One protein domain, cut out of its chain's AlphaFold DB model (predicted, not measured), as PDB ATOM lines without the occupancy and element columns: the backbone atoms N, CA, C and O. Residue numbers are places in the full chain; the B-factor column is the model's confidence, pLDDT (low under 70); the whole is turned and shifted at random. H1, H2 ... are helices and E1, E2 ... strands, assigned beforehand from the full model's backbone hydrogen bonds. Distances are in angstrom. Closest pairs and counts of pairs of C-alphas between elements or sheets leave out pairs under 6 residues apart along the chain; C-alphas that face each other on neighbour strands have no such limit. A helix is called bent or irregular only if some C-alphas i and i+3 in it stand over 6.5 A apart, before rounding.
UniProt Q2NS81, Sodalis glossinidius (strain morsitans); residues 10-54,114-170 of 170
ATOM      1  N   ARG A  10      -9.486 -27.238  24.671       97.31
ATOM      2  CA  ARG A  10      -8.906 -25.960  25.120       97.31
ATOM      3  C   ARG A  10      -7.476 -25.738  24.626       97.31
ATOM      4  O   ARG A  10      -6.867 -24.723  24.938       97.31
ATOM      5  N   THR A  11      -6.933 -26.694  23.882       96.50
ATOM      6  CA  THR A  11      -5.689 -26.571  23.123       96.50
ATOM      7  C   THR A  11      -5.795 -27.428  21.867       96.50
ATOM      8  O   THR A  11      -6.530 -28.415  21.844       96.50
ATOM      9  N   ASP A  12      -5.049 -27.049  20.843       95.69
ATOM     10  CA  ASP A  12      -4.917 -27.721  19.555       95.69
ATOM     11  C   ASP A  12      -3.502 -28.266  19.318       95.69
ATOM     12  O   ASP A  12      -3.226 -28.817  18.260       95.69
ATOM     13  N   ARG A  13      -2.606 -28.173  20.309       96.12
ATOM     14  CA  ARG A  13      -1.182 -28.545  20.199       96.12
ATOM     15  C   ARG A  13      -0.912 -29.996  19.779       96.12
ATOM     16  O   ARG A  13       0.221 -30.341  19.463       96.12
ATOM     17  N   HIS A  14      -1.915 -30.868  19.880       95.50
ATOM     18  CA  HIS A  14      -1.856 -32.268  19.453       95.50
ATOM     19  C   HIS A  14      -2.257 -32.464  17.989       95.50
ATOM     20  O   HIS A  14      -2.105 -33.566  17.476       95.50
ATOM     21  N   GLY A  15      -2.804 -31.438  17.339       96.25
ATOM     22  CA  GLY A  15      -3.207 -31.470  15.944       96.25
ATOM     23  C   GLY A  15      -2.070 -31.080  15.005       96.25
ATOM     24  O   GLY A  15      -1.268 -30.198  15.302       96.25
ATOM     25  N   ILE A  16      -2.037 -31.719  13.842       97.88
ATOM     26  CA  ILE A  16      -1.273 -31.292  12.674       97.88
ATOM     27  C   ILE A  16      -2.232 -31.101  11.488       97.88
ATOM     28  O   ILE A  16      -3.305 -31.718  11.460       97.88
ATOM     29  N   PRO A  17      -1.878 -30.265  10.498       97.81
ATOM     30  CA  PRO A  17      -2.707 -30.081   9.313       97.81
ATOM     31  C   PRO A  17      -2.920 -31.393   8.545       97.81
ATOM     32  O   PRO A  17      -1.971 -32.140   8.311       97.81
ATOM     33  N   LEU A  18      -4.163 -31.637   8.125       96.88
ATOM     34  CA  LEU A  18      -4.537 -32.688   7.173       96.88
ATOM     35  C   LEU A  18      -4.663 -32.096   5.759       96.88
ATOM     36  O   LEU A  18      -3.992 -32.521   4.827       96.88
ATOM     37  N   GLU A  19      -5.511 -31.078   5.628       94.31
ATOM     38  CA  GLU A  19      -5.814 -30.316   4.412       94.31
ATOM     39  C   GLU A  19      -6.084 -28.853   4.828       94.31
ATOM     40  O   GLU A  19      -6.280 -28.592   6.019       94.31
ATOM     41  N   PRO A  20      -6.113 -27.863   3.913       94.62
ATOM     42  CA  PRO A  20      -6.432 -26.484   4.280       94.62
ATOM     43  C   PRO A  20      -7.752 -26.378   5.062       94.62
ATOM     44  O   PRO A  20      -8.819 -26.712   4.553       94.62
ATOM     45  N   GLY A  21      -7.676 -25.912   6.311       93.81
ATOM     46  CA  GLY A  21      -8.834 -25.795   7.207       93.81
ATOM     47  C   GLY A  21      -9.200 -27.067   7.984       93.81
ATOM     48  O   GLY A  21     -10.176 -27.041   8.734       93.81
ATOM     49  N   TYR A  22      -8.424 -28.148   7.856       97.38
ATOM     50  CA  TYR A  22      -8.637 -29.409   8.566       97.38
ATOM     51  C   TYR A  22      -7.381 -29.855   9.311       97.38
ATOM     52  O   TYR A  22      -6.279 -29.826   8.765       97.38
ATOM     53  N   GLN A  23      -7.554 -30.318  10.548       97.62
ATOM     54  CA  GLN A  23      -6.460 -30.837  11.366       97.62
ATOM     55  C   GLN A  23      -6.909 -32.029  12.209       97.62
ATOM     56  O   GLN A  23      -8.065 -32.106  12.635       97.62
ATOM     57  N   LEU A  24      -5.978 -32.949  12.446       98.00
ATOM     58  CA  LEU A  24      -6.146 -34.169  13.237       98.00
ATOM     59  C   LEU A  24      -4.834 -34.479  13.969       98.00
ATOM     60  O   LEU A  24      -3.809 -33.861  13.699       98.00
ATOM     61  N   GLN A  25      -4.839 -35.447  14.879       97.00
ATOM     62  CA  GLN A  25      -3.604 -35.979  15.459       97.00
ATOM     63  C   GLN A  25      -2.738 -36.663  14.391       97.00
ATOM     64  O   GLN A  25      -3.297 -37.194  13.427       97.00
ATOM     65  N   PRO A  26      -1.402 -36.703  14.553       97.62
ATOM     66  CA  PRO A  26      -0.493 -37.283  13.565       97.62
ATOM     67  C   PRO A  26      -0.879 -38.692  13.100       97.62
ATOM     68  O   PRO A  26      -0.889 -38.972  11.903       97.62
ATOM     69  N   GLU A  27      -1.256 -39.564  14.033       97.56
ATOM     70  CA  GLU A  27      -1.651 -40.942  13.750       97.56
ATOM     71  C   GLU A  27      -2.961 -41.002  12.954       97.56
ATOM     72  O   GLU A  27      -3.083 -41.785  12.013       97.56
ATOM     73  N   ALA A  28      -3.921 -40.134  13.284       98.06
ATOM     74  CA  ALA A  28      -5.190 -40.033  12.569       98.06
ATOM     75  C   ALA A  28      -5.011 -39.426  11.167       98.06
ATOM     76  O   ALA A  28      -5.670 -39.876  10.232       98.06
ATOM     77  N   VAL A  29      -4.090 -38.467  10.986       98.56
ATOM     78  CA  VAL A  29      -3.707 -37.963   9.654       98.56
ATOM     79  C   VAL A  29      -3.136 -39.092   8.807       98.56
ATOM     80  O   VAL A  29      -3.612 -39.316   7.696       98.56
ATOM     81  N   ALA A  30      -2.156 -39.835   9.329       98.50
ATOM     82  CA  ALA A  30      -1.538 -40.938   8.597       98.50
ATOM     83  C   ALA A  30      -2.567 -42.008   8.194       98.50
ATOM     84  O   ALA A  30      -2.592 -42.436   7.038       98.50
ATOM     85  N   ALA A  31      -3.448 -42.395   9.119       98.56
ATOM     86  CA  ALA A  31      -4.521 -43.347   8.857       98.56
ATOM     87  C   ALA A  31      -5.520 -42.830   7.809       98.56
ATOM     88  O   ALA A  31      -5.897 -43.562   6.892       98.56
ATOM     89  N   PHE A  32      -5.932 -41.562   7.906       98.56
ATOM     90  CA  PHE A  32      -6.912 -40.997   6.983       98.56
ATOM     91  C   PHE A  32      -6.351 -40.821   5.570       98.56
ATOM     92  O   PHE A  32      -7.046 -41.135   4.611       98.56
ATOM     93  N   VAL A  33      -5.081 -40.431   5.419       98.56
ATOM     94  CA  VAL A  33      -4.422 -40.362   4.101       98.56
ATOM     95  C   VAL A  33      -4.390 -41.735   3.420       98.56
ATOM     96  O   VAL A  33      -4.644 -41.841   2.219       98.56
ATOM     97  N   GLN A  34      -4.134 -42.809   4.173       98.69
ATOM     98  CA  GLN A  34      -4.194 -44.172   3.630       98.69
ATOM     99  C   GLN A  34      -5.617 -44.558   3.204       98.69
ATOM    100  O   GLN A  34      -5.796 -45.139   2.131       98.69
ATOM    101  N   LEU A  35      -6.626 -44.196   4.005       98.69
ATOM    102  CA  LEU A  35      -8.032 -44.404   3.663       98.69
ATOM    103  C   LEU A  35      -8.432 -43.613   2.406       98.69
ATOM    104  O   LEU A  35      -9.096 -44.171   1.536       98.69
ATOM    105  N   GLN A  36      -7.997 -42.355   2.267       98.56
ATOM    106  CA  GLN A  36      -8.239 -41.530   1.077       98.56
ATOM    107  C   GLN A  36      -7.633 -42.161  -0.178       98.56
ATOM    108  O   GLN A  36      -8.294 -42.225  -1.212       98.56
ATOM    109  N   HIS A  37      -6.403 -42.672  -0.095       98.56
ATOM    110  CA  HIS A  37      -5.764 -43.346  -1.224       98.56
ATOM    111  C   HIS A  37      -6.530 -44.607  -1.650       98.56
ATOM    112  O   HIS A  37      -6.761 -44.825  -2.838       98.56
ATOM    113  N   ALA A  38      -6.975 -45.422  -0.691       98.69
ATOM    114  CA  ALA A  38      -7.782 -46.605  -0.980       98.69
ATOM    115  C   ALA A  38      -9.166 -46.252  -1.548       98.69
ATOM    116  O   ALA A  38      -9.638 -46.911  -2.473       98.69
ATOM    117  N   ALA A  39      -9.790 -45.187  -1.041       98.69
ATOM    118  CA  ALA A  39     -11.052 -44.676  -1.560       98.69
ATOM    119  C   ALA A  39     -10.901 -44.206  -3.016       98.69
ATOM    120  O   ALA A  39     -11.715 -44.574  -3.862       98.69
ATOM    121  N   ALA A  40      -9.811 -43.502  -3.337       98.69
ATOM    122  CA  ALA A  40      -9.505 -43.068  -4.699       98.69
ATOM    123  C   ALA A  40      -9.327 -44.249  -5.665       98.69
ATOM    124  O   ALA A  40      -9.839 -44.217  -6.781       98.69
ATOM    125  N   GLN A  41      -8.668 -45.330  -5.231       98.50
ATOM    126  CA  GLN A  41      -8.558 -46.564  -6.023       98.50
ATOM    127  C   GLN A  41      -9.913 -47.243  -6.272       98.50
ATOM    128  O   GLN A  41     -10.081 -47.922  -7.283       98.50
ATOM    129  N   ALA A  42     -10.877 -47.048  -5.372       98.38
ATOM    130  CA  ALA A  42     -12.251 -47.518  -5.516       98.38
ATOM    131  C   ALA A  42     -13.164 -46.535  -6.278       98.38
ATOM    132  O   ALA A  42     -14.343 -46.832  -6.470       98.38
ATOM    133  N   GLY A  43     -12.633 -45.394  -6.736       98.50
ATOM    134  CA  GLY A  43     -13.369 -44.391  -7.507       98.50
ATOM    135  C   GLY A  43     -14.082 -43.320  -6.675       98.50
ATOM    136  O   GLY A  43     -14.965 -42.660  -7.210       98.50
ATOM    137  N   PHE A  44     -13.716 -43.144  -5.401       98.62
ATOM    138  CA  PHE A  44     -14.275 -42.115  -4.515       98.62
ATOM    139  C   PHE A  44     -13.292 -40.972  -4.246       98.62
ATOM    140  O   PHE A  44     -12.102 -41.194  -4.017       98.62
ATOM    141  N   SER A  45     -13.804 -39.746  -4.161       98.19
ATOM    142  CA  SER A  45     -13.055 -38.549  -3.767       98.19
ATOM    143  C   SER A  45     -13.266 -38.266  -2.278       98.19
ATOM    144  O   SER A  45     -13.956 -37.336  -1.878       98.19
ATOM    145  N   LEU A  46     -12.702 -39.101  -1.403       98.31
ATOM    146  CA  LEU A  46     -12.967 -38.985   0.033       98.31
ATOM    147  C   LEU A  46     -12.380 -37.694   0.632       98.31
ATOM    148  O   LEU A  46     -11.161 -37.495   0.637       98.31
ATOM    149  N   ARG A  47     -13.239 -36.838   1.197       97.94
ATOM    150  CA  ARG A  47     -12.859 -35.548   1.795       97.94
ATOM    151  C   ARG A  47     -13.350 -35.394   3.231       97.94
ATOM    152  O   ARG A  47     -14.440 -35.869   3.560       97.94
ATOM    153  N   PRO A  48     -12.599 -34.672   4.083       97.69
ATOM    154  CA  PRO A  48     -13.127 -34.236   5.363       97.69
ATOM    155  C   PRO A  48     -14.192 -33.151   5.136       97.69
ATOM    156  O   PRO A  48     -13.992 -32.193   4.393       97.69
ATOM    157  N   ALA A  49     -15.335 -33.297   5.799       96.81
ATOM    158  CA  ALA A  49     -16.360 -32.268   5.939       96.81
ATOM    159  C   ALA A  49     -16.166 -31.469   7.233       96.81
ATOM    160  O   ALA A  49     -16.381 -30.255   7.271       96.81
ATOM    161  N   ARG A  50     -15.751 -32.145   8.314       95.94
ATOM    162  CA  ARG A  50     -15.372 -31.540   9.599       95.94
ATOM    163  C   ARG A  50     -14.238 -32.343  10.219       95.94
ATOM    164  O   ARG A  50     -14.191 -33.553  10.066       95.94
ATOM    165  N   SER A  51     -13.352 -31.675  10.946       96.81
ATOM    166  CA  SER A  51     -12.241 -32.310  11.669       96.81
ATOM    167  C   SER A  51     -12.160 -31.740  13.085       96.81
ATOM    168  O   SER A  51     -13.210 -31.457  13.674       96.81
ATOM    169  N   PHE A  52     -10.954 -31.556  13.633       97.69
ATOM    170  CA  PHE A  52     -10.764 -30.949  14.941       97.69
ATOM    171  C   PHE A  52     -11.595 -29.680  15.127       97.69
ATOM    172  O   PHE A  52     -11.766 -28.846  14.233       97.69
ATOM    173  N   ARG A  53     -12.090 -29.533  16.350       96.44
ATOM    174  CA  ARG A  53     -12.841 -28.369  16.780       96.44
ATOM    175  C   ARG A  53     -12.338 -27.971  18.150       96.44
ATOM    176  O   ARG A  53     -12.320 -28.812  19.042       96.44
ATOM    177  N   ASP A  54     -11.973 -26.714  18.329       97.31
ATOM    178  CA  ASP A  54     -11.673 -26.188  19.656       97.31
ATOM    179  C   ASP A  54     -12.962 -25.966  20.473       97.31
ATOM    180  O   ASP A  54     -14.101 -26.145  20.007       97.31
ATOM    181  N   ILE A 114     -17.042 -37.046   7.087       97.19
ATOM    182  CA  ILE A 114     -16.504 -37.277   5.738       97.19
ATOM    183  C   ILE A 114     -17.606 -37.332   4.689       97.19
ATOM    184  O   ILE A 114     -18.758 -37.647   4.985       97.19
ATOM    185  N   TYR A 115     -17.242 -37.030   3.452       98.00
ATOM    186  CA  TYR A 115     -18.135 -37.094   2.303       98.00
ATOM    187  C   TYR A 115     -17.332 -37.247   1.009       98.00
ATOM    188  O   TYR A 115     -16.100 -37.172   1.024       98.00
ATOM    189  N   ASP A 116     -18.037 -37.446  -0.100       98.19
ATOM    190  CA  ASP A 116     -17.466 -37.392  -1.444       98.19
ATOM    191  C   ASP A 116     -18.085 -36.209  -2.209       98.19
ATOM    192  O   ASP A 116     -19.278 -36.245  -2.512       98.19
ATOM    193  N   PRO A 117     -17.334 -35.137  -2.513       97.31
ATOM    194  CA  PRO A 117     -17.881 -33.986  -3.216       97.31
ATOM    195  C   PRO A 117     -18.382 -34.329  -4.623       97.31
ATOM    196  O   PRO A 117     -19.277 -33.639  -5.103       97.31
ATOM    197  N   ASP A 118     -17.877 -35.392  -5.255       97.88
ATOM    198  CA  ASP A 118     -18.283 -35.796  -6.603       97.88
ATOM    199  C   ASP A 118     -19.645 -36.514  -6.593       97.88
ATOM    200  O   ASP A 118     -20.332 -36.574  -7.615       97.88
ATOM    201  N   LEU A 119     -20.075 -37.016  -5.427       97.69
ATOM    202  CA  LEU A 119     -21.411 -37.584  -5.218       97.69
ATOM    203  C   LEU A 119     -22.452 -36.536  -4.798       97.69
ATOM    204  O   LEU A 119     -23.649 -36.822  -4.839       97.69
ATOM    205  N   LEU A 120     -22.033 -35.335  -4.384       96.94
ATOM    206  CA  LEU A 120     -22.947 -34.272  -3.971       96.94
ATOM    207  C   LEU A 120     -23.674 -33.688  -5.203       96.94
ATOM    208  O   LEU A 120     -23.013 -33.191  -6.117       96.94
ATOM    209  N   PRO A 121     -25.022 -33.686  -5.251       96.38
ATOM    210  CA  PRO A 121     -25.742 -33.166  -6.407       96.38
ATOM    211  C   PRO A 121     -25.431 -31.683  -6.684       96.38
ATOM    212  O   PRO A 121     -25.307 -30.895  -5.742       96.38
ATOM    213  N   PRO A 122     -25.367 -31.251  -7.959       95.00
ATOM    214  CA  PRO A 122     -25.135 -29.850  -8.295       95.00
ATOM    215  C   PRO A 122     -26.146 -28.914  -7.620       95.00
ATOM    216  O   PRO A 122     -27.356 -29.103  -7.722       95.00
ATOM    217  N   GLY A 123     -25.642 -27.890  -6.926       94.56
ATOM    218  CA  GLY A 123     -26.463 -26.926  -6.184       94.56
ATOM    219  C   GLY A 123     -26.957 -27.410  -4.815       94.56
ATOM    220  O   GLY A 123     -27.502 -26.603  -4.061       94.56
ATOM    221  N   ALA A 124     -26.740 -28.680  -4.457       94.81
ATOM    222  CA  ALA A 124     -26.981 -29.158  -3.104       94.81
ATOM    223  C   ALA A 124     -25.899 -28.644  -2.144       94.81
ATOM    224  O   ALA A 124     -24.751 -28.388  -2.512       94.81
ATOM    225  N   ARG A 125     -26.277 -28.507  -0.874       94.12
ATOM    226  CA  ARG A 125     -25.361 -28.216   0.226       94.12
ATOM    227  C   ARG A 125     -25.293 -29.448   1.111       94.12
ATOM    228  O   ARG A 125     -26.340 -29.944   1.498       94.12
ATOM    229  N   LEU A 126     -24.083 -29.871   1.466       94.81
ATOM    230  CA  LEU A 126     -23.858 -30.962   2.411       94.81
ATOM    231  C   LEU A 126     -24.532 -30.675   3.764       94.81
ATOM    232  O   LEU A 126     -24.209 -29.667   4.409       94.81
ATOM    233  N   GLN A 127     -25.415 -31.571   4.208       92.00
ATOM    234  CA  GLN A 127     -26.154 -31.434   5.466       92.00
ATOM    235  C   GLN A 127     -25.603 -32.316   6.593       92.00
ATOM    236  O   GLN A 127     -25.783 -31.961   7.761       92.00
ATOM    237  N   LEU A 128     -24.898 -33.401   6.256       91.56
ATOM    238  CA  LEU A 128     -24.449 -34.455   7.172       91.56
ATOM    239  C   LEU A 128     -25.625 -35.115   7.906       91.56
ATOM    240  O   LEU A 128     -25.594 -35.288   9.124       91.56
ATOM    241  N   THR A 129     -26.697 -35.431   7.176       91.12
ATOM    242  CA  THR A 129     -27.870 -36.130   7.727       91.12
ATOM    243  C   THR A 129     -27.916 -37.583   7.253       91.12
ATOM    244  O   THR A 129     -27.429 -37.878   6.163       91.12
ATOM    245  N   PRO A 130     -28.556 -38.501   8.004       90.75
ATOM    246  CA  PRO A 130     -28.711 -39.897   7.587       90.75
ATOM    247  C   PRO A 130     -29.252 -40.075   6.164       90.75
ATOM    248  O   PRO A 130     -28.797 -40.954   5.441       90.75
ATOM    249  N   GLU A 131     -30.184 -39.223   5.735       92.56
ATOM    250  CA  GLU A 131     -30.802 -39.286   4.405       92.56
ATOM    251  C   GLU A 131     -29.787 -39.216   3.253       92.56
ATOM    252  O   GLU A 131     -29.985 -39.862   2.228       92.56
ATOM    253  N   GLU A 132     -28.672 -38.501   3.429       95.19
ATOM    254  CA  GLU A 132     -27.635 -38.371   2.399       95.19
ATOM    255  C   GLU A 132     -26.817 -39.666   2.232       95.19
ATOM    256  O   GLU A 132     -26.287 -39.912   1.150       95.19
ATOM    257  N   TYR A 133     -26.754 -40.517   3.263       95.62
ATOM    258  CA  TYR A 133     -25.866 -41.690   3.350       95.62
ATOM    259  C   TYR A 133     -26.594 -43.040   3.336       95.62
ATOM    260  O   TYR A 133     -26.010 -44.060   2.963       95.62
ATOM    261  N   LEU A 134     -27.870 -43.066   3.730       91.94
ATOM    262  CA  LEU A 134     -28.721 -44.257   3.689       91.94
ATOM    263  C   LEU A 134     -28.893 -44.787   2.253       91.94
ATOM    264  O   LEU A 134     -28.580 -44.074   1.307       91.94
ATOM    265  N   PRO A 135     -29.412 -46.014   2.035       93.88
ATOM    266  CA  PRO A 135     -29.437 -46.652   0.711       93.88
ATOM    267  C   PRO A 135     -30.051 -45.844  -0.448       93.88
ATOM    268  O   PRO A 135     -29.693 -46.096  -1.596       93.88
ATOM    269  N   SER A 136     -30.953 -44.899  -0.166       92.88
ATOM    270  CA  SER A 136     -31.555 -43.981  -1.147       92.88
ATOM    271  C   SER A 136     -30.790 -42.663  -1.336       92.88
ATOM    272  O   SER A 136     -31.122 -41.892  -2.232       92.88
ATOM    273  N   GLY A 137     -29.816 -42.389  -0.473       95.69
ATOM    274  CA  GLY A 137     -28.988 -41.194  -0.467       95.69
ATOM    275  C   GLY A 137     -27.862 -41.254  -1.492       95.69
ATOM    276  O   GLY A 137     -27.431 -42.315  -1.947       95.69
ATOM    277  N   TYR A 138     -27.354 -40.084  -1.854       96.81
ATOM    278  CA  TYR A 138     -26.324 -39.952  -2.877       96.81
ATOM    279  C   TYR A 138     -24.937 -40.429  -2.400       96.81
ATOM    280  O   TYR A 138     -24.143 -40.889  -3.215       96.81
ATOM    281  N   PHE A 139     -24.672 -40.461  -1.088       97.94
ATOM    282  CA  PHE A 139     -23.481 -41.088  -0.500       97.94
ATOM    283  C   PHE A 139     -23.646 -42.586  -0.206       97.94
ATOM    284  O   PHE A 139     -22.740 -43.195   0.369       97.94
ATOM    285  N   ALA A 140     -24.755 -43.223  -0.596       97.50
ATOM    286  CA  ALA A 140     -24.949 -44.658  -0.381       97.50
ATOM    287  C   ALA A 140     -23.808 -45.530  -0.953       97.50
ATOM    288  O   ALA A 140     -23.405 -46.486  -0.281       97.50
ATOM    289  N   PRO A 141     -23.252 -45.251  -2.154       97.94
ATOM    290  CA  PRO A 141     -22.114 -46.009  -2.675       97.94
ATOM    291  C   PRO A 141     -20.870 -45.900  -1.788       97.94
ATOM    292  O   PRO A 141     -20.283 -46.930  -1.454       97.94
ATOM    293  N   LEU A 142     -20.522 -44.684  -1.350       98.06
ATOM    294  CA  LEU A 142     -19.400 -44.456  -0.438       98.06
ATOM    295  C   LEU A 142     -19.639 -45.164   0.905       98.06
ATOM    296  O   LEU A 142     -18.751 -45.839   1.416       98.06
ATOM    297  N   THR A 143     -20.849 -45.064   1.455       97.06
ATOM    298  CA  THR A 143     -21.214 -45.658   2.752       97.06
ATOM    299  C   THR A 143     -21.000 -47.169   2.757       97.06
ATOM    300  O   THR A 143     -20.341 -47.682   3.666       97.06
ATOM    301  N   ARG A 144     -21.467 -47.866   1.708       97.31
ATOM    302  CA  ARG A 144     -21.274 -49.318   1.545       97.31
ATOM    303  C   ARG A 144     -19.804 -49.710   1.460       97.31
ATOM    304  O   ARG A 144     -19.425 -50.757   1.976       97.31
ATOM    305  N   TRP A 145     -18.987 -48.895   0.797       98.25
ATOM    306  CA  TRP A 145     -17.550 -49.131   0.734       98.25
ATOM    307  C   TRP A 145     -16.911 -48.932   2.116       98.25
ATOM    308  O   TRP A 145     -16.225 -49.814   2.629       98.25
ATOM    309  N   LEU A 146     -17.224 -47.829   2.796       97.44
ATOM    310  CA  LEU A 146     -16.717 -47.543   4.140       97.44
ATOM    311  C   LEU A 146     -17.092 -48.628   5.165       97.44
ATOM    312  O   LEU A 146     -16.266 -48.959   6.013       97.44
ATOM    313  N   ASP A 147     -18.290 -49.219   5.083       95.75
ATOM    314  CA  ASP A 147     -18.707 -50.351   5.936       95.75
ATOM    315  C   ASP A 147     -17.736 -51.542   5.890       95.75
ATOM    316  O   ASP A 147     -17.588 -52.258   6.878       95.75
ATOM    317  N   GLN A 148     -17.056 -51.745   4.761       97.38
ATOM    318  CA  GLN A 148     -16.138 -52.866   4.549       97.38
ATOM    319  C   GLN A 148     -14.678 -52.503   4.844       97.38
ATOM    320  O   GLN A 148     -13.863 -53.394   5.088       97.38
ATOM    321  N   HIS A 149     -14.335 -51.211   4.816       98.00
ATOM    322  CA  HIS A 149     -12.941 -50.766   4.781       98.00
ATOM    323  C   HIS A 149     -12.496 -49.931   5.985       98.00
ATOM    324  O   HIS A 149     -11.311 -49.986   6.304       98.00
ATOM    325  N   LEU A 150     -13.383 -49.218   6.697       96.94
ATOM    326  CA  LEU A 150     -12.988 -48.324   7.805       96.94
ATOM    327  C   LEU A 150     -12.090 -49.017   8.843       96.94
ATOM    328  O   LEU A 150     -11.050 -48.474   9.226       96.94
ATOM    329  N   GLY A 151     -12.456 -50.240   9.235       97.38
ATOM    330  CA  GLY A 151     -11.727 -51.014  10.242       97.38
ATOM    331  C   GLY A 151     -10.283 -51.335   9.847       97.38
ATOM    332  O   GLY A 151      -9.418 -51.401  10.716       97.38
ATOM    333  N   ASN A 152      -9.993 -51.447   8.547       97.94
ATOM    334  CA  ASN A 152      -8.642 -51.726   8.050       97.94
ATOM    335  C   ASN A 152      -7.684 -50.545   8.267       97.94
ATOM    336  O   ASN A 152      -6.472 -50.737   8.277       97.94
ATOM    337  N   TYR A 153      -8.228 -49.340   8.464       97.75
ATOM    338  CA  TYR A 153      -7.478 -48.100   8.683       97.75
ATOM    339  C   TYR A 153      -7.645 -47.567  10.113       97.75
ATOM    340  O   TYR A 153      -7.301 -46.425  10.389       97.75
ATOM    341  N   GLY A 154      -8.185 -48.374  11.034       97.12
ATOM    342  CA  GLY A 154      -8.352 -47.986  12.438       97.12
ATOM    343  C   GLY A 154      -9.522 -47.036  12.715       97.12
ATOM    344  O   GLY A 154      -9.645 -46.543  13.836       97.12
ATOM    345  N   PHE A 155     -10.400 -46.802  11.736       98.00
ATOM    346  CA  PHE A 155     -11.616 -46.013  11.917       98.00
ATOM    347  C   PHE A 155     -12.837 -46.902  12.163       98.00
ATOM    348  O   PHE A 155     -12.900 -48.065  11.767       98.00
ATOM    349  N   PHE A 156     -13.843 -46.330  12.815       96.44
ATOM    350  CA  PHE A 156     -15.148 -46.945  13.027       96.44
ATOM    351  C   PHE A 156     -16.202 -45.846  13.186       96.44
ATOM    352  O   PHE A 156     -15.864 -44.684  13.392       96.44
ATOM    353  N   ARG A 157     -17.482 -46.220  13.128       94.75
ATOM    354  CA  ARG A 157     -18.610 -45.306  13.350       94.75
ATOM    355  C   ARG A 157     -19.032 -45.331  14.823       94.75
ATOM    356  O   ARG A 157     -19.695 -46.290  15.237       94.75
ATOM    357  N   PRO A 158     -18.674 -44.324  15.645       93.75
ATOM    358  CA  PRO A 158     -18.995 -44.335  17.074       93.75
ATOM    359  C   PRO A 158     -20.504 -44.262  17.348       93.75
ATOM    360  O   PRO A 158     -20.952 -44.756  18.384       93.75
ATOM    361  N   TYR A 159     -21.280 -43.715  16.407       92.69
ATOM    362  CA  TYR A 159     -22.729 -43.534  16.514       92.69
ATOM    363  C   TYR A 159     -23.515 -44.328  15.456       92.69
ATOM    364  O   TYR A 159     -24.586 -43.919  15.031       92.69
ATOM    365  N   ALA A 160     -23.026 -45.513  15.068       87.25
ATOM    366  CA  ALA A 160     -23.697 -46.377  14.085       87.25
ATOM    367  C   ALA A 160     -25.079 -46.908  14.520       87.25
ATOM    368  O   ALA A 160     -25.801 -47.505  13.723       87.25
ATOM    369  N   ARG A 161     -25.422 -46.802  15.810       87.00
ATOM    370  CA  ARG A 161     -26.675 -47.309  16.383       87.00
ATOM    371  C   ARG A 161     -27.208 -46.320  17.402       87.00
ATOM    372  O   ARG A 161     -26.438 -45.831  18.229       87.00
ATOM    373  N   ASP A 162     -28.522 -46.117  17.394       86.44
ATOM    374  CA  ASP A 162     -29.189 -45.341  18.433       86.44
ATOM    375  C   ASP A 162     -29.057 -46.066  19.782       86.44
ATOM    376  O   ASP A 162     -29.416 -47.238  19.927       86.44
ATOM    377  N   ARG A 163     -28.490 -45.363  20.763       88.12
ATOM    378  CA  ARG A 163     -28.336 -45.816  22.155       88.12
ATOM    379  C   ARG A 163     -29.049 -44.891  23.146       88.12
ATOM    380  O   ARG A 163     -28.764 -44.942  24.337       88.12
ATOM    381  N   GLY A 164     -29.938 -44.023  22.664       82.75
ATOM    382  CA  GLY A 164     -30.696 -43.063  23.468       82.75
ATOM    383  C   GLY A 164     -29.948 -41.770  23.817       82.75
ATOM    384  O   GLY A 164     -30.489 -40.954  24.560       82.75
ATOM    385  N   GLY A 165     -28.731 -41.576  23.297       87.38
ATOM    386  CA  GLY A 165     -27.915 -40.376  23.507       87.38
ATOM    387  C   GLY A 165     -27.800 -39.533  22.237       87.38
ATOM    388  O   GLY A 165     -28.680 -38.731  21.920       87.38
ATOM    389  N   VAL A 166     -26.697 -39.727  21.515       88.81
ATOM    390  CA  VAL A 166     -26.440 -39.085  20.217       88.81
ATOM    391  C   VAL A 166     -27.233 -39.803  19.122       88.81
ATOM    392  O   VAL A 166     -27.408 -41.023  19.186       88.81
ATOM    393  N   ALA A 167     -27.734 -39.040  18.151       88.19
ATOM    394  CA  ALA A 167     -28.387 -39.538  16.948       88.19
ATOM    395  C   ALA A 167     -27.481 -40.500  16.171       88.19
ATOM    396  O   ALA A 167     -26.263 -40.517  16.349       88.19
ATOM    397  N   VAL A 168     -28.083 -41.290  15.282       86.81
ATOM    398  CA  VAL A 168     -27.301 -42.101  14.348       86.81
ATOM    399  C   VAL A 168     -26.558 -41.170  13.395       86.81
ATOM    400  O   VAL A 168     -27.188 -40.405  12.665       86.81
ATOM    401  N   GLU A 169     -25.232 -41.265  13.402       83.25
ATOM    402  CA  GLU A 169     -24.359 -40.606  12.430       83.25
ATOM    403  C   GLU A 169     -23.825 -41.693  11.475       83.25
ATOM    404  O   GLU A 169     -23.221 -42.667  11.951       83.25
ATOM    405  N   PRO A 170     -24.156 -41.603  10.171       72.19
ATOM    406  CA  PRO A 170     -23.917 -42.656   9.182       72.19
ATOM    407  C   PRO A 170     -22.468 -42.753   8.685       72.19
ATOM    408  O   PRO A 170     -21.628 -41.890   9.011       72.19
TER     409      PRO A 170
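What this domain is: This is residues 10 to 54 and 114 to 170 of the 170 residues of a protein of Sodalis glossinidius (strain morsitans) (UniProt Q2NS81). A small hairpin of strands, E1 and E2, packs on residues 26 to 33 of the longest helix, H1, and the last residues of a second long helix, H3, meet H1 at a steep angle. Strand E3 lies near the middle of the whole, short helix H2 is at the start of H3, and long loops make up much of the rest. The 102 printed residues hold three named helices and three named strands, in the order E1, E2, H1, E3, H2, H3, with 45 residues in these elements, under half; the class is mixed, helices and strands. The two-strand sheet, E1 - E2, is antiparallel. The whole is compact, with a radius of gyration of the C-alphas of 14.1 A and spans of 40 by 37 by 31 A.

Where its parts are: E1 is residues 16 to 19, beginning with C-alpha 16 at (-1.273, -31.292, 12.674), and E2 is residues 22 to 24. H1, residues 26 to 41, is 23.1 A long. E3 is residues 47 to 50, and H2 is residues 130 to 133. H3, residues 140 to 153, is 20.0 A long and ends with C-alpha 153 at (-7.478, -48.100, 8.683); it is irregular, with C-alphas 148 and 151 7.4 A apart.

How they stand to each other: E1 and E2 form a hairpin, with N 16 and O 24 at 2.8 A, within hydrogen-bond range. The closest C-alphas of E1 and H1 are those of Leu 18 and Val 29, 5.9 A. H1 and H3 touch, by residues 31 to 35 and 150 to 153 alone, closest at the C-alphas of Ala 31 and Tyr 153, 5.6 A, at a steep tilt of 46 degrees, opposite ways. E3 pairs with no named strand, but its residues 47 to 48 pair antiparallel with residues 114 to 115. H2 and H3 touch only at the corner, at the C-alphas of Tyr 133 and Ala 140, 4.9 A. In H1 every O i to N i+4 pair is within hydrogen-bond range, in H3 6 of 10 are, and H2 is too short for one, with its 1 O i to N i+3 pair within range.

The domain as a whole: The C-alphas farthest apart, of Arg 13 and Ser 136, are 40.2 A apart. Residues 55 to 113 are not printed, and C-alphas 54 and 114 are 18.4 A apart across the cut. Of the links printed whole, none is long. No printed residue is under 70 in pLDDT.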